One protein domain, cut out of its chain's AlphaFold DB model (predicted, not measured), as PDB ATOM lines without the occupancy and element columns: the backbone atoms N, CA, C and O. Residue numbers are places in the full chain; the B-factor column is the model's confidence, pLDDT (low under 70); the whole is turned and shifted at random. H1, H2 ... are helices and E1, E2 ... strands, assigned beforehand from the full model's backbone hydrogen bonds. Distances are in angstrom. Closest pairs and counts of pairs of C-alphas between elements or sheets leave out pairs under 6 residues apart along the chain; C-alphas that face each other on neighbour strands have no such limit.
ATOM      1  N   ALA A  11     382.790 288.175 308.941       94.31
ATOM      2  CA  ALA A  11     382.425 286.857 308.452       94.31
ATOM      3  C   ALA A  11     380.924 286.618 308.609       94.31
ATOM      4  O   ALA A  11     380.248 287.204 309.455       94.31
ATOM      5  N   ARG A  12     380.395 285.731 307.768       96.50
ATOM      6  CA  ARG A  12     379.011 285.273 307.854       96.50
ATOM      7  C   ARG A  12     378.898 283.831 307.403       96.50
ATOM      8  O   ARG A  12     379.582 283.434 306.459       96.50
ATOM      9  N   TRP A  13     377.991 283.083 308.009       98.25
ATOM     10  CA  TRP A  13     377.712 281.703 307.618       98.25
ATOM     11  C   TRP A  13     376.251 281.334 307.907       98.25
ATOM     12  O   TRP A  13     375.627 281.939 308.786       98.25
ATOM     13  N   PRO A  14     375.659 280.414 307.123       98.38
ATOM     14  CA  PRO A  14     374.325 279.897 307.401       98.38
ATOM     15  C   PRO A  14     374.344 278.968 308.618       98.38
ATOM     16  O   PRO A  14     375.361 278.344 308.919       98.38
ATOM     17  N   LEU A  15     373.197 278.852 309.277       98.56
ATOM     18  CA  LEU A  15     372.969 277.881 310.344       98.56
ATOM     19  C   LEU A  15     372.162 276.692 309.811       98.56
ATOM     20  O   LEU A  15     371.392 276.818 308.857       98.56
ATOM     21  N   ARG A  16     372.375 275.525 310.417       97.94
ATOM     22  CA  ARG A  16     371.640 274.285 310.160       97.94
ATOM     23  C   ARG A  16     370.335 274.288 310.952       97.94
ATOM     24  O   ARG A  16     370.210 274.973 311.968       97.94
ATOM     25  N   ASP A  17     369.387 273.477 310.495       96.88
ATOM     26  CA  ASP A  17     368.113 273.310 311.185       96.88
ATOM     27  C   ASP A  17     368.291 272.661 312.565       96.88
ATOM     28  O   ASP A  17     369.263 271.935 312.820       96.88
ATOM     29  N   VAL A  18     367.359 272.954 313.470       96.31
ATOM     30  CA  VAL A  18     367.416 272.497 314.858       96.31
ATOM     31  C   VAL A  18     366.005 272.404 315.453       96.31
ATOM     32  O   VAL A  18     365.205 273.323 315.260       96.31
ATOM     33  N   PRO A  19     365.664 271.322 316.183       95.06
ATOM     34  CA  PRO A  19     364.347 271.194 316.793       95.06
ATOM     35  C   PRO A  19     364.176 272.159 317.969       95.06
ATOM     36  O   PRO A  19     365.140 272.505 318.657       95.06
ATOM     37  N   GLY A  20     362.921 272.515 318.248       92.81
ATOM     38  CA  GLY A  20     362.540 273.380 319.369       92.81
ATOM     39  C   GLY A  20     362.696 272.754 320.757       92.81
ATOM     40  O   GLY A  20     362.462 273.444 321.746       92.81
ATOM     41  N   THR A  21     363.108 271.487 320.855       95.00
ATOM     42  CA  THR A  21     363.425 270.827 322.128       95.00
ATOM     43  C   THR A  21     364.654 271.481 322.772       95.00
ATOM     44  O   THR A  21     365.720 271.477 322.144       95.00
ATOM     45  N   PRO A  22     364.539 272.024 323.998       94.81
ATOM     46  CA  PRO A  22     365.649 272.674 324.680       94.81
ATOM     47  C   PRO A  22     366.794 271.717 325.001       94.81
ATOM     48  O   PRO A  22     366.572 270.576 325.401       94.81
ATOM     49  N   ALA A  23     368.020 272.219 324.896       93.50
ATOM     50  CA  ALA A  23     369.212 271.563 325.412       93.50
ATOM     51  C   ALA A  23     369.503 272.040 326.843       93.50
ATOM     52  O   ALA A  23     369.853 273.206 327.047       93.50
ATOM     53  N   THR A  24     369.352 271.147 327.823       92.50
ATOM     54  CA  THR A  24     369.586 271.446 329.248       92.50
ATOM     55  C   THR A  24     371.030 271.258 329.691       92.50
ATOM     56  O   THR A  24     371.455 271.881 330.662       92.50
ATOM     57  N   ASP A  25     371.788 270.428 328.975       93.56
ATOM     58  CA  ASP A  25     373.205 270.215 329.248       93.56
ATOM     59  C   ASP A  25     374.011 271.430 328.776       93.56
ATOM     60  O   ASP A  25     373.916 271.860 327.621       93.56
ATOM     61  N   VAL A  26     374.812 271.996 329.677       92.38
ATOM     62  CA  VAL A  26     375.538 273.247 329.433       92.38
ATOM     63  C   VAL A  26     376.963 272.970 328.974       92.38
ATOM     64  O   VAL A  26     377.712 272.259 329.644       92.38
ATOM     65  N   LEU A  27     377.348 273.591 327.860       93.12
ATOM     66  CA  LEU A  27     378.742 273.768 327.465       93.12
ATOM     67  C   LEU A  27     379.206 275.141 327.979       93.12
ATOM     68  O   LEU A  27     378.659 276.155 327.537       93.12
ATOM     69  N   PRO A  28     380.156 275.211 328.923       87.62
ATOM     70  CA  PRO A  28     380.668 276.489 329.401       87.62
ATOM     71  C   PRO A  28     381.603 277.086 328.346       87.62
ATOM     72  O   PRO A  28     382.634 276.499 328.049       87.62
ATOM     73  N   ILE A  29     381.239 278.232 327.776       84.00
ATOM     74  CA  ILE A  29     382.028 278.922 326.745       84.00
ATOM     75  C   ILE A  29     382.302 280.371 327.140       84.00
ATOM     76  O   ILE A  29     381.606 280.934 327.991       84.00
ATOM     77  N   GLY A  30     383.267 280.976 326.452       69.56
ATOM     78  CA  GLY A  30     383.712 282.340 326.694       69.56
ATOM     79  C   GLY A  30     384.952 282.383 327.585       69.56
ATOM     80  O   GLY A  30     385.386 281.351 328.106       69.56
ATOM     81  N   PRO A  31     385.557 283.568 327.736       59.25
ATOM     82  CA  PRO A  31     386.717 283.733 328.597       59.25
ATOM     83  C   PRO A  31     386.346 283.396 330.042       59.25
ATOM     84  O   PRO A  31     385.258 283.740 330.522       59.25
ATOM     85  N   GLU A  32     387.262 282.740 330.749       50.41
ATOM     86  CA  GLU A  32     387.170 282.672 332.202       50.41
ATOM     87  C   GLU A  32     387.156 284.103 332.755       50.41
ATOM     88  O   GLU A  32     387.796 284.998 332.197       50.41
ATOM     89  N   ASP A  43     375.856 288.652 345.500       72.56
ATOM     90  CA  ASP A  43     375.042 288.471 344.301       72.56
ATOM     91  C   ASP A  43     373.646 289.077 344.518       72.56
ATOM     92  O   ASP A  43     372.808 288.547 345.255       72.56
ATOM     93  N   SER A  44     373.409 290.222 343.882       83.69
ATOM     94  CA  SER A  44     372.169 290.994 344.020       83.69
ATOM     95  C   SER A  44     371.193 290.772 342.864       83.69
ATOM     96  O   SER A  44     370.177 291.473 342.768       83.69
ATOM     97  N   ARG A  45     371.476 289.793 341.991       88.88
ATOM     98  CA  ARG A  45     370.595 289.417 340.885       88.88
ATOM     99  C   ARG A  45     369.272 288.891 341.430       88.88
ATOM    100  O   ARG A  45     369.221 287.996 342.273       88.88
ATOM    101  N   LYS A  46     368.173 289.424 340.909       93.75
ATOM    102  CA  LYS A  46     366.809 289.028 341.260       93.75
ATOM    103  C   LYS A  46     366.182 288.277 340.105       93.75
ATOM    104  O   LYS A  46     366.412 288.612 338.946       93.75
ATOM    105  N   LEU A  47     365.378 287.273 340.430       96.00
ATOM    106  CA  LEU A  47     364.541 286.608 339.443       96.00
ATOM    107  C   LEU A  47     363.583 287.641 338.835       96.00
ATOM    108  O   LEU A  47     362.921 288.374 339.572       96.00
ATOM    109  N   VAL A  48     363.519 287.697 337.506       96.44
ATOM    110  CA  VAL A  48     362.634 288.622 336.793       96.44
ATOM    111  C   VAL A  48     361.173 288.210 336.991       96.44
ATOM    112  O   VAL A  48     360.824 287.032 336.880       96.44
ATOM    113  N   ASP A  49     360.305 289.190 337.251       96.50
ATOM    114  CA  ASP A  49     358.860 288.980 337.375       96.50
ATOM    115  C   ASP A  49     358.286 288.449 336.042       96.50
ATOM    116  O   ASP A  49     358.556 289.029 334.986       96.50
ATOM    117  N   PRO A  50     357.466 287.380 336.044       94.88
ATOM    118  CA  PRO A  50     356.822 286.871 334.837       94.88
ATOM    119  C   PRO A  50     356.130 287.916 333.965       94.88
ATOM    120  O   PRO A  50     356.108 287.757 332.745       94.88
ATOM    121  N   LYS A  51     355.578 288.989 334.543       95.75
ATOM    122  CA  LYS A  51     354.948 290.065 333.760       95.75
ATOM    123  C   LYS A  51     355.933 290.806 332.845       95.75
ATOM    124  O   LYS A  51     355.507 291.376 331.849       95.75
ATOM    125  N   ASP A  52     357.226 290.791 333.172       95.44
ATOM    126  CA  ASP A  52     358.243 291.562 332.464       95.44
ATOM    127  C   ASP A  52     358.802 290.812 331.251       95.44
ATOM    128  O   ASP A  52     359.209 291.464 330.295       95.44
ATOM    129  N   TYR A  53     358.796 289.474 331.233       93.88
ATOM    130  CA  TYR A  53     359.268 288.685 330.080       93.88
ATOM    131  C   TYR A  53     358.150 288.028 329.255       93.88
ATOM    132  O   TYR A  53     358.424 287.457 328.197       93.88
ATOM    133  N   ARG A  54     356.893 288.080 329.708       93.81
ATOM    134  CA  ARG A  54     355.706 287.659 328.937       93.81
ATOM    135  C   ARG A  54     355.303 288.717 327.896       93.81
ATOM    136  O   ARG A  54     355.791 289.841 327.990       93.81
ATOM    137  N   PRO A  55     354.428 288.390 326.919       94.38
ATOM    138  CA  PRO A  55     353.980 289.352 325.910       94.38
ATOM    139  C   PRO A  55     353.547 290.694 326.515       94.38
ATOM    140  O   PRO A  55     352.781 290.725 327.477       94.38
ATOM    141  N   GLY A  56     354.071 291.794 325.965       92.56
ATOM    142  CA  GLY A  56     353.870 293.161 326.470       92.56
ATOM    143  C   GLY A  56     354.806 293.595 327.609       92.56
ATOM    144  O   GLY A  56     354.857 294.781 327.929       92.56
ATOM    145  N   GLY A  57     355.574 292.680 328.199       94.56
ATOM    146  CA  GLY A  57     356.556 292.980 329.238       94.56
ATOM    147  C   GLY A  57     357.826 293.651 328.700       94.56
ATOM    148  O   GLY A  57     358.251 293.404 327.570       94.56
ATOM    149  N   LYS A  58     358.479 294.480 329.527       93.38
ATOM    150  CA  LYS A  58     359.676 295.269 329.153       93.38
ATOM    151  C   LYS A  58     360.866 294.443 328.637       93.38
ATOM    152  O   LYS A  58     361.706 294.970 327.915       93.38
ATOM    153  N   TYR A  59     360.940 293.165 329.002       94.56
ATOM    154  CA  TYR A  59     361.978 292.212 328.612       94.56
ATOM    155  C   TYR A  59     361.487 291.174 327.601       94.56
ATOM    156  O   TYR A  59     362.214 290.222 327.312       94.56
ATOM    157  N   HIS A  60     360.303 291.356 327.001       95.12
ATOM    158  CA  HIS A  60     359.792 290.521 325.905       95.12
ATOM    159  C   HIS A  60     360.502 290.804 324.564       95.12
ATOM    160  O   HIS A  60     359.904 291.080 323.526       95.12
ATOM    161  N   SER A  61     361.824 290.793 324.629       95.25
ATOM    162  CA  SER A  61     362.805 290.942 323.557       95.25
ATOM    163  C   SER A  61     364.179 290.404 323.976       95.25
ATOM    164  O   SER A  61     365.072 290.306 323.137       95.25
ATOM    165  N   ILE A  62     364.357 290.017 325.246       96.69
ATOM    166  CA  ILE A  62     365.516 289.263 325.726       96.69
ATOM    167  C   ILE A  62     365.320 287.794 325.355       96.69
ATOM    168  O   ILE A  62     364.264 287.204 325.594       96.69
ATOM    169  N   VAL A  63     366.350 287.212 324.756       97.69
ATOM    170  CA  VAL A  63     366.306 285.898 324.129       97.69
ATOM    171  C   VAL A  63     367.263 284.952 324.832       97.69
ATOM    172  O   VAL A  63     368.451 285.246 324.969       97.69
ATOM    173  N   LYS A  64     366.761 283.779 325.213       98.19
ATOM    174  CA  LYS A  64     367.588 282.637 325.597       98.19
ATOM    175  C   LYS A  64     368.140 281.974 324.340       98.19
ATOM    176  O   LYS A  64     367.367 281.570 323.469       98.19
ATOM    177  N   LEU A  65     369.457 281.831 324.267       98.56
ATOM    178  CA  LEU A  65     370.145 281.168 323.165       98.56
ATOM    179  C   LEU A  65     370.737 279.833 323.620       98.56
ATOM    180  O   LEU A  65     371.320 279.753 324.703       98.56
ATOM    181  N   GLN A  66     370.603 278.810 322.778       98.12
ATOM    182  CA  GLN A  66     371.272 277.515 322.942       98.12
ATOM    183  C   GLN A  66     372.000 277.166 321.650       98.12
ATOM    184  O   GLN A  66     371.377 277.105 320.585       98.12
ATOM    185  N   ILE A  67     373.311 276.982 321.738       98.44
ATOM    186  CA  ILE A  67     374.209 277.062 320.588       98.44
ATOM    187  C   ILE A  67     375.067 275.802 320.514       98.44
ATOM    188  O   ILE A  67     375.583 275.329 321.526       98.44
ATOM    189  N   ARG A  68     375.189 275.256 319.301       98.00
ATOM    190  CA  ARG A  68     376.096 274.152 318.970       98.00
ATOM    191  C   ARG A  68     377.114 274.618 317.937       98.00
ATOM    192  O   ARG A  68     376.736 275.344 317.015       98.00
ATOM    193  N   PHE A  69     378.351 274.154 318.040       98.31
ATOM    194  CA  PHE A  69     379.484 274.516 317.190       98.31
ATOM    195  C   PHE A  69     379.901 273.403 316.225       98.31
ATOM    196  O   PHE A  69     379.532 272.242 316.385       98.31
ATOM    197  N   GLU A  70     380.637 273.794 315.186       97.69
ATOM    198  CA  GLU A  70     381.096 272.934 314.095       97.69
ATOM    199  C   GLU A  70     382.055 271.842 314.571       97.69
ATOM    200  O   GLU A  70     381.873 270.685 314.200       97.69
ATOM    201  N   GLY A  71     383.032 272.205 315.406       97.06
ATOM    202  CA  GLY A  71     384.052 271.292 315.923       97.06
ATOM    203  C   GLY A  71     383.616 270.427 317.108       97.06
ATOM    204  O   GLY A  71     384.408 269.616 317.577       97.06
ATOM    205  N   GLN A  72     382.381 270.570 317.605       97.06
ATOM    206  CA  GLN A  72     381.886 269.722 318.692       97.06
ATOM    207  C   GLN A  72     381.694 268.276 318.231       97.06
ATOM    208  O   GLN A  72     381.086 268.025 317.186       97.06
ATOM    209  N   ASP A  73     382.108 267.322 319.071       95.81
ATOM    210  CA  ASP A  73     381.833 265.902 318.852       95.81
ATOM    211  C   ASP A  73     380.316 265.676 318.664       95.81
ATOM    212  O   ASP A  73     379.517 266.205 319.444       95.81
ATOM    213  N   PRO A  74     379.867 264.918 317.645       92.81
ATOM    214  CA  PRO A  74     378.446 264.654 317.417       92.81
ATOM    215  C   PRO A  74     377.704 264.029 318.609       92.81
ATOM    216  O   PRO A  74     376.500 264.243 318.743       92.81
ATOM    217  N   SER A  75     378.401 263.282 319.468       94.62
ATOM    218  CA  SER A  75     377.854 262.665 320.680       94.62
ATOM    219  C   SER A  75     377.761 263.622 321.871       94.62
ATOM    220  O   SER A  75     377.029 263.335 322.817       94.62
ATOM    221  N   ASP A  76     378.438 264.776 321.826       94.94
ATOM    222  CA  ASP A  76     378.324 265.796 322.868       94.94
ATOM    223  C   ASP A  76     376.926 266.422 322.823       94.94
ATOM    224  O   ASP A  76     376.545 267.075 321.846       94.94
ATOM    225  N   THR A  77     376.133 266.214 323.872       93.62
ATOM    226  CA  THR A  77     374.778 266.768 324.007       93.62
ATOM    227  C   THR A  77     374.780 268.190 324.559       93.62
ATOM    228  O   THR A  77     373.756 268.879 324.481       93.62
ATOM    229  N   ARG A  78     375.917 268.665 325.080       95.56
ATOM    230  CA  ARG A  78     376.036 269.984 325.700       95.56
ATOM    231  C   ARG A  78     375.919 271.087 324.661       95.56
ATOM    232  O   ARG A  78     376.449 271.003 323.553       95.56
ATOM    233  N   HIS A  79     375.233 272.151 325.049       96.50
ATOM    234  CA  HIS A  79     375.085 273.351 324.240       96.50
ATOM    235  C   HIS A  79     375.537 274.565 325.029       96.50
ATOM    236  O   HIS A  79     375.252 274.692 326.224       96.50
ATOM    237  N   ALA A  80     376.200 275.479 324.333       95.69
ATOM    238  CA  ALA A  80     376.492 276.784 324.877       95.69
ATOM    239  C   ALA A  80     375.192 277.524 325.158       95.69
ATOM    240  O   ALA A  80     374.243 277.477 324.374       95.69
ATOM    241  N   GLN A  81     375.154 278.200 326.295       94.75
ATOM    242  CA  GLN A  81     373.981 278.905 326.777       94.75
ATOM    243  C   GLN A  81     374.300 280.391 326.804       94.75
ATOM    244  O   GLN A  81     375.262 280.806 327.443       94.75
ATOM    245  N   ALA A  82     373.482 281.193 326.135       94.94
ATOM    246  CA  ALA A  82     373.739 282.618 326.001       94.94
ATOM    247  C   ALA A  82     372.460 283.446 326.134       94.94
ATOM    248  O   ALA A  82     371.339 282.926 326.146       94.94
ATOM    249  N   THR A  83     372.657 284.756 326.241       96.75
ATOM    250  CA  THR A  83     371.592 285.755 326.165       96.75
ATOM    251  C   THR A  83     371.803 286.594 324.911       96.75
ATOM    252  O   THR A  83     372.930 286.948 324.566       96.75
ATOM    253  N   GLY A  84     370.715 286.912 324.222       96.06
ATOM    254  CA  GLY A  84     370.707 287.914 323.166       96.06
ATOM    255  C   GLY A  84     369.551 288.888 323.334       96.06
ATOM    256  O   GLY A  84     368.641 288.660 324.128       96.06
ATOM    257  N   TRP A  85     369.570 289.960 322.553       95.56
ATOM    258  CA  TRP A  85     368.519 290.976 322.539       95.56
ATOM    259  C   TRP A  85     367.982 291.162 321.126       95.56
ATOM    260  O   TRP A  85     368.747 291.332 320.175       95.56
ATOM    261  N   LEU A  86     366.661 291.142 320.973       95.00
ATOM    262  CA  LEU A  86     366.013 291.446 319.705       95.00
ATOM    263  C   LEU A  86     366.082 292.946 319.441       95.00
ATOM    264  O   LEU A  86     365.488 293.761 320.144       95.00
ATOM    265  N   ILE A  87     366.790 293.292 318.372       92.19
ATOM    266  CA  ILE A  87     366.877 294.662 317.858       92.19
ATOM    267  C   ILE A  87     365.892 294.905 316.709       92.19
ATOM    268  O   ILE A  87     365.534 296.044 316.409       92.19
ATOM    269  N   MET A  88     365.427 293.808 316.111       92.44
ATOM    270  CA  MET A  88     364.290 293.691 315.203       92.44
ATOM    271  C   MET A  88     363.602 292.342 315.473       92.44
ATOM    272  O   MET A  88     364.256 291.453 316.020       92.44
ATOM    273  N   PRO A  89     362.346 292.131 315.036       95.19
ATOM    274  CA  PRO A  89     361.608 290.874 315.239       95.19
ATOM    275  C   PRO A  89     362.329 289.589 314.805       95.19
ATOM    276  O   PRO A  89     361.993 288.502 315.248       95.19
ATOM    277  N   HIS A  90     363.341 289.697 313.951       96.88
ATOM    278  CA  HIS A  90     364.071 288.570 313.371       96.88
ATOM    279  C   HIS A  90     365.598 288.707 313.500       96.88
ATOM    280  O   HIS A  90     366.340 288.011 312.799       96.88
ATOM    281  N   LEU A  91     366.086 289.672 314.290       97.06
ATOM    282  CA  LEU A  91     367.515 289.960 314.421       97.06
ATOM    283  C   LEU A  91     367.903 290.107 315.885       97.06
ATOM    284  O   LEU A  91     367.456 291.030 316.568       97.06
ATOM    285  N   ILE A  92     368.772 289.205 316.324       97.50
ATOM    286  CA  ILE A  92     369.301 289.143 317.680       97.50
ATOM    287  C   ILE A  92     370.719 289.700 317.667       97.50
ATOM    288  O   ILE A  92     371.517 289.302 316.819       97.50
ATOM    289  N   VAL A  93     371.035 290.580 318.613       96.25
ATOM    290  CA  VAL A  93     372.417 290.919 318.970       96.25
ATOM    291  C   VAL A  93     372.842 290.095 320.184       96.25
ATOM    292  O   VAL A  93     372.053 289.895 321.109       96.25
ATOM    293  N   THR A  94     374.063 289.577 320.172       95.69
ATOM    294  CA  THR A  94     374.674 288.819 321.275       95.69
ATOM    295  C   THR A  94     376.195 289.014 321.237       95.69
ATOM    296  O   THR A  94     376.691 289.744 320.379       95.69
ATOM    297  N   ALA A  95     376.935 288.398 322.154       92.88
ATOM    298  CA  ALA A  95     378.394 288.436 322.135       92.88
ATOM    299  C   ALA A  95     378.952 287.518 321.031       92.88
ATOM    300  O   ALA A  95     378.349 286.495 320.690       92.88
ATOM    301  N   ALA A  96     380.101 287.863 320.457       94.44
ATOM    302  CA  ALA A  96     380.722 287.057 319.411       94.44
ATOM    303  C   ALA A  96     381.239 285.717 319.937       94.44
ATOM    304  O   ALA A  96     381.066 284.707 319.251       94.44
ATOM    305  N   HIS A  97     381.752 285.667 321.171       91.75
ATOM    306  CA  HIS A  97     382.158 284.407 321.803       91.75
ATOM    307  C   HIS A  97     381.002 283.402 321.921       91.75
ATOM    308  O   HIS A  97     381.231 282.199 321.963       91.75
ATOM    309  N   CYS A  98     379.744 283.865 321.929       94.94
ATOM    310  CA  CYS A  98     378.586 282.974 321.960       94.94
ATOM    311  C   CYS A  98     378.414 282.186 320.654       94.94
ATOM    312  O   CYS A  98     377.821 281.113 320.666       94.94
ATOM    313  N   VAL A  99     378.886 282.714 319.521       96.88
ATOM    314  CA  VAL A  99     378.648 282.137 318.186       96.88
ATOM    315  C   VAL A  99     379.925 281.735 317.451       96.88
ATOM    316  O   VAL A  99     379.843 281.086 316.409       96.88
ATOM    317  N   TYR A 100     381.090 282.095 317.980       96.12
ATOM    318  CA  TYR A 100     382.386 281.593 317.553       96.12
ATOM    319  C   TYR A 100     383.186 281.207 318.797       96.12
ATOM    320  O   TYR A 100     383.583 282.078 319.572       96.12
ATOM    321  N   ASP A 101     383.382 279.907 318.981       94.31
ATOM    322  CA  ASP A 101     384.069 279.336 320.128       94.31
ATOM    323  C   ASP A 101     385.583 279.325 319.916       94.31
ATOM    324  O   ASP A 101     386.090 278.678 318.999       94.31
ATOM    325  N   HIS A 102     386.278 280.020 320.815       91.56
ATOM    326  CA  HIS A 102     387.728 279.930 320.993       91.56
ATOM    327  C   HIS A 102     388.104 279.085 322.219       91.56
ATOM    328  O   HIS A 102     389.234 278.622 322.307       91.56
ATOM    329  N   THR A 103     387.172 278.841 323.153       89.62
ATOM    330  CA  THR A 103     387.446 278.147 324.425       89.62
ATOM    331  C   THR A 103     387.890 276.703 324.201       89.62
ATOM    332  O   THR A 103     388.807 276.229 324.868       89.62
ATOM    333  N   TYR A 104     387.250 276.003 323.263       92.62
ATOM    334  CA  TYR A 104     387.577 274.622 322.904       92.62
ATOM    335  C   TYR A 104     388.053 274.480 321.457       92.62
ATOM    336  O   TYR A 104     388.172 273.358 320.967       92.62
ATOM    337  N   ASP A 105     388.298 275.602 320.775       93.75
ATOM    338  CA  ASP A 105     388.611 275.652 319.343       93.75
ATOM    339  C   ASP A 105     387.543 274.951 318.472       93.75
ATOM    340  O   ASP A 105     387.826 274.388 317.414       93.75
ATOM    341  N   PHE A 106     386.268 274.964 318.897       96.50
ATOM    342  CA  PHE A 106     385.181 274.396 318.089       96.50
ATOM    343  C   PHE A 106     384.764 275.301 316.924       96.50
ATOM    344  O   PHE A 106     384.033 274.862 316.025       96.50
ATOM    345  N   GLY A 107     385.194 276.565 316.927       96.25
ATOM    346  CA  GLY A 107     384.956 277.513 315.851       96.25
ATOM    347  C   GLY A 107     383.489 277.924 315.734       96.25
ATOM    348  O   GLY A 107     382.856 278.365 316.688       96.25
ATOM    349  N   LYS A 108     382.927 277.861 314.527       97.75
ATOM    350  CA  LYS A 108     381.647 278.513 314.195       97.75
ATOM    351  C   LYS A 108     380.444 277.787 314.786       97.75
ATOM    352  O   LYS A 108     380.343 276.566 314.713       97.75
ATOM    353  N   ALA A 109     379.450 278.546 315.244       98.31
ATOM    354  CA  ALA A 109     378.131 278.013 315.555       98.31
ATOM    355  C   ALA A 109     377.475 277.417 314.301       98.31
ATOM    356  O   ALA A 109     377.412 278.065 313.259       98.31
ATOM    357  N   ILE A 110     376.930 276.210 314.407       98.31
ATOM    358  CA  ILE A 110     376.197 275.527 313.333       98.31
ATOM    359  C   ILE A 110     374.705 275.419 313.615       98.31
ATOM    360  O   ILE A 110     373.937 275.264 312.674       98.31
ATOM    361  N   GLN A 111     374.275 275.509 314.873       98.38
ATOM    362  CA  GLN A 111     372.864 275.490 315.261       98.38
ATOM    363  C   GLN A 111     372.633 276.517 316.361       98.38
ATOM    364  O   GLN A 111     373.435 276.629 317.287       98.38
ATOM    365  N   VAL A 112     371.518 277.241 316.270       98.56
ATOM    366  CA  VAL A 112     371.084 278.187 317.301       98.56
ATOM    367  C   VAL A 112     369.593 278.000 317.534       98.56
ATOM    368  O   VAL A 112     368.794 278.149 316.608       98.56
ATOM    369  N   ARG A 113     369.224 277.706 318.781       98.50
ATOM    370  CA  ARG A 113     367.850 277.809 319.275       98.50
ATOM    371  C   ARG A 113     367.685 279.149 319.971       98.50
ATOM    372  O   ARG A 113     368.532 279.512 320.783       98.50
ATOM    373  N   ALA A 114     366.611 279.860 319.661       98.44
ATOM    374  CA  ALA A 114     366.290 281.152 320.241       98.44
ATOM    375  C   ALA A 114     364.899 281.105 320.873       98.44
ATOM    376  O   ALA A 114     363.929 280.762 320.197       98.44
ATOM    377  N   TYR A 115     364.800 281.473 322.151       98.12
ATOM    378  CA  TYR A 115     363.535 281.499 322.877       98.12
ATOM    379  C   TYR A 115     363.264 282.863 323.501       98.12
ATOM    380  O   TYR A 115     364.094 283.381 324.248       98.12
ATOM    381  N   VAL A 116     362.077 283.407 323.251       97.12
ATOM    382  CA  VAL A 116     361.534 284.561 323.982       97.12
ATOM    383  C   VAL A 116     360.532 284.053 325.013       97.12
ATOM    384  O   VAL A 116     359.767 283.135 324.724       97.12
ATOM    385  N   GLY A 117     360.548 284.639 326.214       96.12
ATOM    386  CA  GLY A 117     359.667 284.251 327.322       96.12
ATOM    387  C   GLY A 117     360.071 282.951 328.027       96.12
ATOM    388  O   GLY A 117     359.314 282.445 328.853       96.12
ATOM    389  N   TYR A 118     361.252 282.411 327.708       97.44
ATOM    390  CA  TYR A 118     361.752 281.155 328.260       97.44
ATOM    391  C   TYR A 118     361.812 281.196 329.790       97.44
ATOM    392  O   TYR A 118     362.346 282.146 330.364       97.44
ATOM    393  N   ASN A 119     361.283 280.157 330.434       96.81
ATOM    394  CA  ASN A 119     361.297 279.977 331.886       96.81
ATOM    395  C   ASN A 119     361.408 278.477 332.225       96.81
ATOM    396  O   ASN A 119     360.544 277.902 332.891       96.81
ATOM    397  N   GLY A 120     362.452 277.842 331.684       96.56
ATOM    398  CA  GLY A 120     362.766 276.417 331.802       96.56
ATOM    399  C   GLY A 120     362.167 275.540 330.699       96.56
ATOM    400  O   GLY A 120     361.229 275.929 330.003       96.56
ATOM    401  N   LYS A 121     362.676 274.316 330.567       96.00
ATOM    402  CA  LYS A 121     362.334 273.335 329.525       96.00
ATOM    403  C   LYS A 121     360.843 273.033 329.450       96.00
ATOM    404  O   LYS A 121     360.299 272.846 328.371       96.00
ATOM    405  N   ASN A 122     360.159 273.083 330.592       95.38
ATOM    406  CA  ASN A 122     358.721 272.834 330.703       95.38
ATOM    407  C   ASN A 122     357.857 274.038 330.269       95.38
ATOM    408  O   ASN A 122     356.627 273.955 330.294       95.38
ATOM    409  N   SER A 123     358.475 275.174 329.922       94.31
ATOM    410  CA  SER A 123     357.776 276.391 329.491       94.31
ATOM    411  C   SER A 123     357.522 276.457 327.984       94.31
ATOM    412  O   SER A 123     356.675 277.241 327.572       94.31
ATOM    413  N   ILE A 124     358.195 275.642 327.165       94.06
ATOM    414  CA  ILE A 124     358.208 275.806 325.698       94.06
ATOM    415  C   ILE A 124     356.835 275.701 325.026       94.06
ATOM    416  O   ILE A 124     356.607 276.373 324.027       94.06
ATOM    417  N   ASP A 125     355.917 274.924 325.605       91.44
ATOM    418  CA  ASP A 125     354.548 274.758 325.099       91.44
ATOM    419  C   ASP A 125     353.546 275.705 325.782       91.44
ATOM    420  O   ASP A 125     352.331 275.601 325.593       91.44
ATOM    421  N   LYS A 126     354.022 276.607 326.648       92.25
ATOM    422  CA  LYS A 126     353.163 277.546 327.372       92.25
ATOM    423  C   LYS A 126     352.893 278.793 326.527       92.25
ATOM    424  O   LYS A 126     353.777 279.260 325.806       92.25
ATOM    425  N   PRO A 127     351.697 279.397 326.663       88.44
ATOM    426  CA  PRO A 127     351.399 280.667 326.018       88.44
ATOM    427  C   PRO A 127     352.436 281.738 326.369       88.44
ATOM    428  O   PRO A 127     352.829 281.880 327.529       88.44
ATOM    429  N   GLY A 128     352.849 282.508 325.365       87.88
ATOM    430  CA  GLY A 128     353.825 283.586 325.525       87.88
ATOM    431  C   GLY A 128     355.289 283.154 325.435       87.88
ATOM    432  O   GLY A 128     356.153 284.027 325.483       87.88
ATOM    433  N   VAL A 129     355.574 281.857 325.260       95.62
ATOM    434  CA  VAL A 129     356.906 281.374 324.877       95.62
ATOM    435  C   VAL A 129     356.949 281.175 323.369       95.62
ATOM    436  O   VAL A 129     356.053 280.579 322.776       95.62
ATOM    437  N   GLN A 130     357.989 281.701 322.731       97.00
ATOM    438  CA  GLN A 130     358.198 281.559 321.294       97.00
ATOM    439  C   GLN A 130     359.569 280.946 321.045       97.00
ATOM    440  O   GLN A 130     360.561 281.442 321.570       97.00
ATOM    441  N   PHE A 131     359.626 279.910 320.210       97.62
ATOM    442  CA  PHE A 131     360.866 279.338 319.693       97.62
ATOM    443  C   PHE A 131     361.111 279.806 318.257       97.62
ATOM    444  O   PHE A 131     360.183 279.822 317.444       97.62
ATOM    445  N   ARG A 132     362.361 280.140 317.930       98.00
ATOM    446  CA  ARG A 132     362.842 280.371 316.566       98.00
ATOM    447  C   ARG A 132     364.194 279.699 316.373       98.00
ATOM    448  O   ARG A 132     365.031 279.680 317.276       98.00
ATOM    449  N   ARG A 133     364.424 279.178 315.172       97.81
ATOM    450  CA  ARG A 133     365.740 278.685 314.759       97.81
ATOM    451  C   ARG A 133     366.578 279.821 314.186       97.81
ATOM    452  O   ARG A 133     366.061 280.764 313.581       97.81
ATOM    453  N   GLY A 134     367.886 279.707 314.360       98.38
ATOM    454  CA  GLY A 134     368.854 280.538 313.665       98.38
ATOM    455  C   GLY A 134     368.943 280.193 312.183       98.38
ATOM    456  O   GLY A 134     368.891 279.033 311.792       98.38
ATOM    457  N   LEU A 135     369.110 281.226 311.363       98.56
ATOM    458  CA  LEU A 135     369.245 281.134 309.911       98.56
ATOM    459  C   LEU A 135     370.656 281.516 309.452       98.56
ATOM    460  O   LEU A 135     371.196 280.937 308.509       98.56
ATOM    461  N   LYS A 136     371.253 282.531 310.086       98.56
ATOM    462  CA  LYS A 136     372.560 283.073 309.699       98.56
ATOM    463  C   LYS A 136     373.211 283.813 310.857       98.56
ATOM    464  O   LYS A 136     372.520 284.510 311.595       98.56
ATOM    465  N   VAL A 137     374.533 283.729 310.933       98.38
ATOM    466  CA  VAL A 137     375.361 284.522 311.847       98.38
ATOM    467  C   VAL A 137     376.195 285.525 311.058       98.38
ATOM    468  O   VAL A 137     376.612 285.245 309.929       98.38
ATOM    469  N   VAL A 138     376.427 286.690 311.656       97.94
ATOM    470  CA  VAL A 138     377.418 287.683 311.236       97.94
ATOM    471  C   VAL A 138     378.272 288.061 312.445       97.94
ATOM    472  O   VAL A 138     377.725 288.368 313.502       97.94
ATOM    473  N   VAL A 139     379.593 288.049 312.270       95.62
ATOM    474  CA  VAL A 139     380.590 288.371 313.303       95.62
ATOM    475  C   VAL A 139     381.712 289.223 312.693       95.62
ATOM    476  O   VAL A 139     382.096 288.958 311.548       95.62
ATOM    477  N   PRO A 140     382.255 290.226 313.407       94.50
ATOM    478  CA  PRO A 140     383.459 290.942 312.997       94.50
ATOM    479  C   PRO A 140     384.632 289.989 312.751       94.50
ATOM    480  O   PRO A 140     384.864 289.054 313.517       94.50
ATOM    481  N   LYS A 141     385.391 290.222 311.678       91.56
ATOM    482  CA  LYS A 141     386.536 289.371 311.317       91.56
ATOM    483  C   LYS A 141     387.599 289.371 312.418       91.56
ATOM    484  O   LYS A 141     388.198 288.332 312.671       91.56
ATOM    485  N   ASP A 142     387.770 290.497 313.102       90.75
ATOM    486  CA  ASP A 142     388.776 290.645 314.149       90.75
ATOM    487  C   ASP A 142     388.536 289.715 315.343       90.75
ATOM    488  O   ASP A 142     389.503 289.199 315.893       90.75
ATOM    489  N   TRP A 143     387.274 289.422 315.686       91.38
ATOM    490  CA  TRP A 143     386.959 288.427 316.719       91.38
ATOM    491  C   TRP A 143     387.381 287.016 316.305       91.38
ATOM    492  O   TRP A 143     387.852 286.237 317.123       91.38
ATOM    493  N   ILE A 144     387.226 286.666 315.025       90.62
ATOM    494  CA  ILE A 144     387.630 285.348 314.505       90.62
ATOM    495  C   ILE A 144     389.147 285.195 314.520       90.62
ATOM    496  O   ILE A 144     389.646 284.095 314.727       90.62
ATOM    497  N   ILE A 145     389.875 286.286 314.278       88.56
ATOM    498  CA  ILE A 145     391.340 286.289 314.305       88.56
ATOM    499  C   ILE A 145     391.849 286.141 315.741       88.56
ATOM    500  O   ILE A 145     392.840 285.448 315.950       88.56
ATOM    501  N   SER A 146     391.207 286.803 316.708       84.62
ATOM    502  CA  SER A 146     391.644 286.800 318.103       84.62
ATOM    503  C   SER A 146     390.509 287.164 319.063       84.62
ATOM    504  O   SER A 146     389.874 288.211 318.917       84.62
ATOM    505  N   ASP A 147     390.323 286.359 320.107       80.44
ATOM    506  CA  ASP A 147     389.392 286.617 321.217       80.44
ATOM    507  C   ASP A 147     389.858 287.743 322.163       80.44
ATOM    508  O   ASP A 147     389.098 288.236 323.001       80.44
ATOM    509  N   THR A 148     391.093 288.221 321.990       81.44
ATOM    510  CA  THR A 148     391.635 289.373 322.724       81.44
ATOM    511  C   THR A 148     391.089 290.718 322.236       81.44
ATOM    512  O   THR A 148     391.182 291.715 322.958       81.44
ATOM    513  N   ASN A 149     390.481 290.785 321.043       79.00
ATOM    514  CA  ASN A 149     389.844 292.009 320.551       79.00
ATOM    515  C   ASN A 149     388.423 292.147 321.121       79.00
ATOM    516  O   ASN A 149     387.422 291.931 320.434       79.00
ATOM    517  N   ARG A 150     388.338 292.544 322.396       78.19
ATOM    518  CA  ARG A 150     387.074 292.687 323.145       78.19
ATOM    519  C   ARG A 150     386.110 293.698 322.515       78.19
ATOM    520  O   ARG A 150     384.902 293.519 322.599       78.19
ATOM    521  N   GLY A 151     386.625 294.714 321.813       80.06
ATOM    522  CA  GLY A 151     385.799 295.666 321.056       80.06
ATOM    523  C   GLY A 151     385.037 295.032 319.882       80.06
ATOM    524  O   GLY A 151     384.073 295.610 319.387       80.06
ATOM    525  N   SER A 152     385.446 293.834 319.460       87.56
ATOM    526  CA  SER A 152     384.810 293.049 318.401       87.56
ATOM    527  C   SER A 152     383.940 291.902 318.928       87.56
ATOM    528  O   SER A 152     383.427 291.131 318.116       87.56
ATOM    529  N   ASP A 153     383.734 291.791 320.249       89.50
ATOM    530  CA  ASP A 153     382.911 290.746 320.881       89.50
ATOM    531  C   ASP A 153     381.402 291.014 320.719       89.50
ATOM    532  O   ASP A 153     380.634 291.130 321.674       89.50
ATOM    533  N   VAL A 154     380.960 291.145 319.471       92.75
ATOM    534  CA  VAL A 154     379.567 291.365 319.087       92.75
ATOM    535  C   VAL A 154     379.204 290.501 317.887       92.75
ATOM    536  O   VAL A 154     379.955 290.375 316.925       92.75
ATOM    537  N   ALA A 155     378.011 289.924 317.914       96.50
ATOM    538  CA  ALA A 155     377.469 289.126 316.832       96.50
ATOM    539  C   ALA A 155     376.009 289.452 316.565       96.50
ATOM    540  O   ALA A 155     375.251 289.839 317.456       96.50
ATOM    541  N   PHE A 156     375.602 289.191 315.327       98.12
ATOM    542  CA  PHE A 156     374.214 289.260 314.908       98.12
ATOM    543  C   PHE A 156     373.744 287.897 314.421       98.12
ATOM    544  O   PHE A 156     374.366 287.289 313.547       98.12
ATOM    545  N   VAL A 157     372.609 287.440 314.945       98.69
ATOM    546  CA  VAL A 157     371.963 286.193 314.532       98.69
ATOM    547  C   VAL A 157     370.622 286.524 313.889       98.69
ATOM    548  O   VAL A 157     369.714 287.050 314.537       98.69
ATOM    549  N   LYS A 158     370.487 286.218 312.595       98.62
ATOM    550  CA  LYS A 158     369.196 286.229 311.901       98.62
ATOM    551  C   LYS A 158     368.446 284.962 312.294       98.62
ATOM    552  O   LYS A 158     369.001 283.870 312.188       98.62
ATOM    553  N   VAL A 159     367.189 285.114 312.676       98.50
ATOM    554  CA  VAL A 159     366.264 284.036 313.044       98.50
ATOM    555  C   VAL A 159     364.964 284.172 312.251       98.50
ATOM    556  O   VAL A 159     364.749 285.181 311.570       98.50
ATOM    557  N   ASP A 160     364.103 283.163 312.338       97.12
ATOM    558  CA  ASP A 160     362.693 283.296 311.962       97.12
ATOM    559  C   ASP A 160     362.004 284.390 312.818       97.12
ATOM    560  O   ASP A 160     362.417 284.668 313.943       97.12
ATOM    561  N   GLU A 161     360.972 285.049 312.288       96.31
ATOM    562  CA  GLU A 161     360.397 286.265 312.890       96.31
ATOM    563  C   GLU A 161     359.547 285.990 314.140       96.31
ATOM    564  O   GLU A 161     358.590 285.215 314.104       96.31
ATOM    565  N   PHE A 162     359.888 286.633 315.256       96.44
ATOM    566  CA  PHE A 162     359.097 286.671 316.485       96.44
ATOM    567  C   PHE A 162     357.917 287.642 316.362       96.44
ATOM    568  O   PHE A 162     358.037 288.686 315.725       96.44
ATOM    569  N   SER A 163     356.793 287.331 317.009       94.44
ATOM    570  CA  SER A 163     355.652 288.249 317.116       94.44
ATOM    571  C   SER A 163     355.662 289.001 318.445       94.44
ATOM    572  O   SER A 163     356.274 288.548 319.411       94.44
ATOM    573  N   ASP A 164     354.971 290.141 318.492       91.31
ATOM    574  CA  ASP A 164     354.617 290.854 319.731       91.31
ATOM    575  C   ASP A 164     355.802 291.280 320.614       91.31
ATOM    576  O   ASP A 164     355.659 291.471 321.823       91.31
ATOM    577  N   ILE A 165     356.984 291.452 320.010       91.56
ATOM    578  CA  ILE A 165     358.207 291.816 320.727       91.56
ATOM    579  C   ILE A 165     358.174 293.264 321.224       91.56
ATOM    580  O   ILE A 165     357.787 294.189 320.507       91.56
ATOM    581  N   VAL A 166     358.665 293.485 322.442       90.81
ATOM    582  CA  VAL A 166     358.827 294.829 323.006       90.81
ATOM    583  C   VAL A 166     360.221 295.337 322.666       90.81
ATOM    584  O   VAL A 166     361.216 294.928 323.267       90.81
ATOM    585  N   ARG A 167     360.309 296.211 321.660       81.56
ATOM    586  CA  ARG A 167     361.589 296.720 321.154       81.56
ATOM    587  C   ARG A 167     362.331 297.513 322.230       81.56
ATOM    588  O   ARG A 167     361.813 298.497 322.753       81.56
ATOM    589  N   ILE A 168     363.585 297.139 322.471       79.81
ATOM    590  CA  ILE A 168     364.499 297.919 323.304       79.81
ATOM    591  C   ILE A 168     365.022 299.092 322.470       79.81
ATOM    592  O   ILE A 168     365.567 298.904 321.378       79.81
ATOM    593  N   ALA A 169     364.828 300.311 322.971       80.19
ATOM    594  CA  ALA A 169     365.384 301.504 322.350       80.19
ATOM    595  C   ALA A 169     366.914 301.479 322.460       80.19
ATOM    596  O   ALA A 169     367.467 301.288 323.540       80.19
ATOM    597  N   GLN A 170     367.592 301.683 321.334       79.56
ATOM    598  CA  GLN A 170     369.045 301.792 321.291       79.56
ATOM    599  C   GLN A 170     369.429 303.260 321.394       79.56
ATOM    600  O   GLN A 170     368.933 304.086 320.627       79.56
ATOM    601  N   GLN A 171     370.314 303.575 322.329       77.25
ATOM    602  CA  GLN A 171     370.891 304.902 322.471       77.25
ATOM    603  C   GLN A 171     372.412 304.759 322.537       77.25
ATOM    604  O   GLN A 171     372.893 303.846 323.212       77.25
TER     605      GLN A 171
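What this domain is: This is residues 11 to 32 and 43 to 171 of the 231 residues of the protein "Peptidase S1 domain-containing protein" of Gibberella moniliformis (strain M3125 / FGSC 7600) (UniProt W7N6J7). The model is a closed barrel of six antiparallel strands, E2, E3, E4, E7, E6 and E5 round the ring, with a seventh, E1, paired onto E6 from outside the ring. Two very short helices lie far from the centre, H1 and H2, and residues 15 to 32 wrap round the outside of the barrel as a long stretch with no named element. The 151 printed residues hold, in order, E1, H1, E2, E3, E4, E5, E6, H2 and E7; the class is mostly strand, though under half of the residues are in named elements. The whole is compact and rounded, with a radius of gyration of the C-alphas of 15.0 A and spans of 41 by 39 by 35 A.

Where its parts are: E1 is residues 11 to 14, beginning at C-alpha 11 (382.425, 286.857, 308.452). H1 is residues 50 to 53. E2, residues 62 to 69, is 22.0 A long, and E3, residues 79 to 88, is 24.7 A long and bends by 55 degrees at residue 82. E4 is residues 91 to 94. E5, residues 107 to 116, is 25.8 A long and bends by 60 degrees at residue 110. E6, residues 130 to 140, is 28.2 A long and bends by 64 degrees at residue 135. H2 is residues 141 to 145. E7, residues 155 to 159, ends at C-alpha 159 (366.264, 284.036, 313.044).

How they stand to each other: E2, E3 and E4 form a meander, each strand the antiparallel neighbour of the one before. With E5 they make a Greek key, in which the first strand, E2, is the antiparallel neighbour of the fourth. In the hairpin of E2 and E3, N 65 and O 82 are within hydrogen-bond range at 2.9 A; in that of E3 and E4, N 85 and O 93 at 2.9 A. E4 and E7 have N 92 and O 157 at 3.0 A, and E7 and E6 have N 156 and O 138 at 2.9 A. The hairpin of E5 and E6 has N 132 and O 114 within hydrogen-bond range at 2.8 A, and the neighbour strands E5 and E2 have N 113 and O 66 within hydrogen-bond range at 2.9 A. E6 is staggered, pairing with E5 over residues 130 to 133 and with E1 over 136 to 139, both on one side of it; N 11 and O 139 are 2.8 A apart. H2 is on the barrel, while H1 is not on it. In H2 every O i to N i+4 pair is within hydrogen-bond range; H1 is too short for such a pair.

The domain as a whole: The C-alphas farthest apart, of Ser 75 and Gln 171, are 42.8 A apart. Residues 33 to 42 are not printed, and C-alphas 32 and 43 are 18.1 A apart across the cut. The links E4 to E5 and E5 to E6 are long. The mean pLDDT of the printed part is 93.1, with residues 30 to 32 under 70.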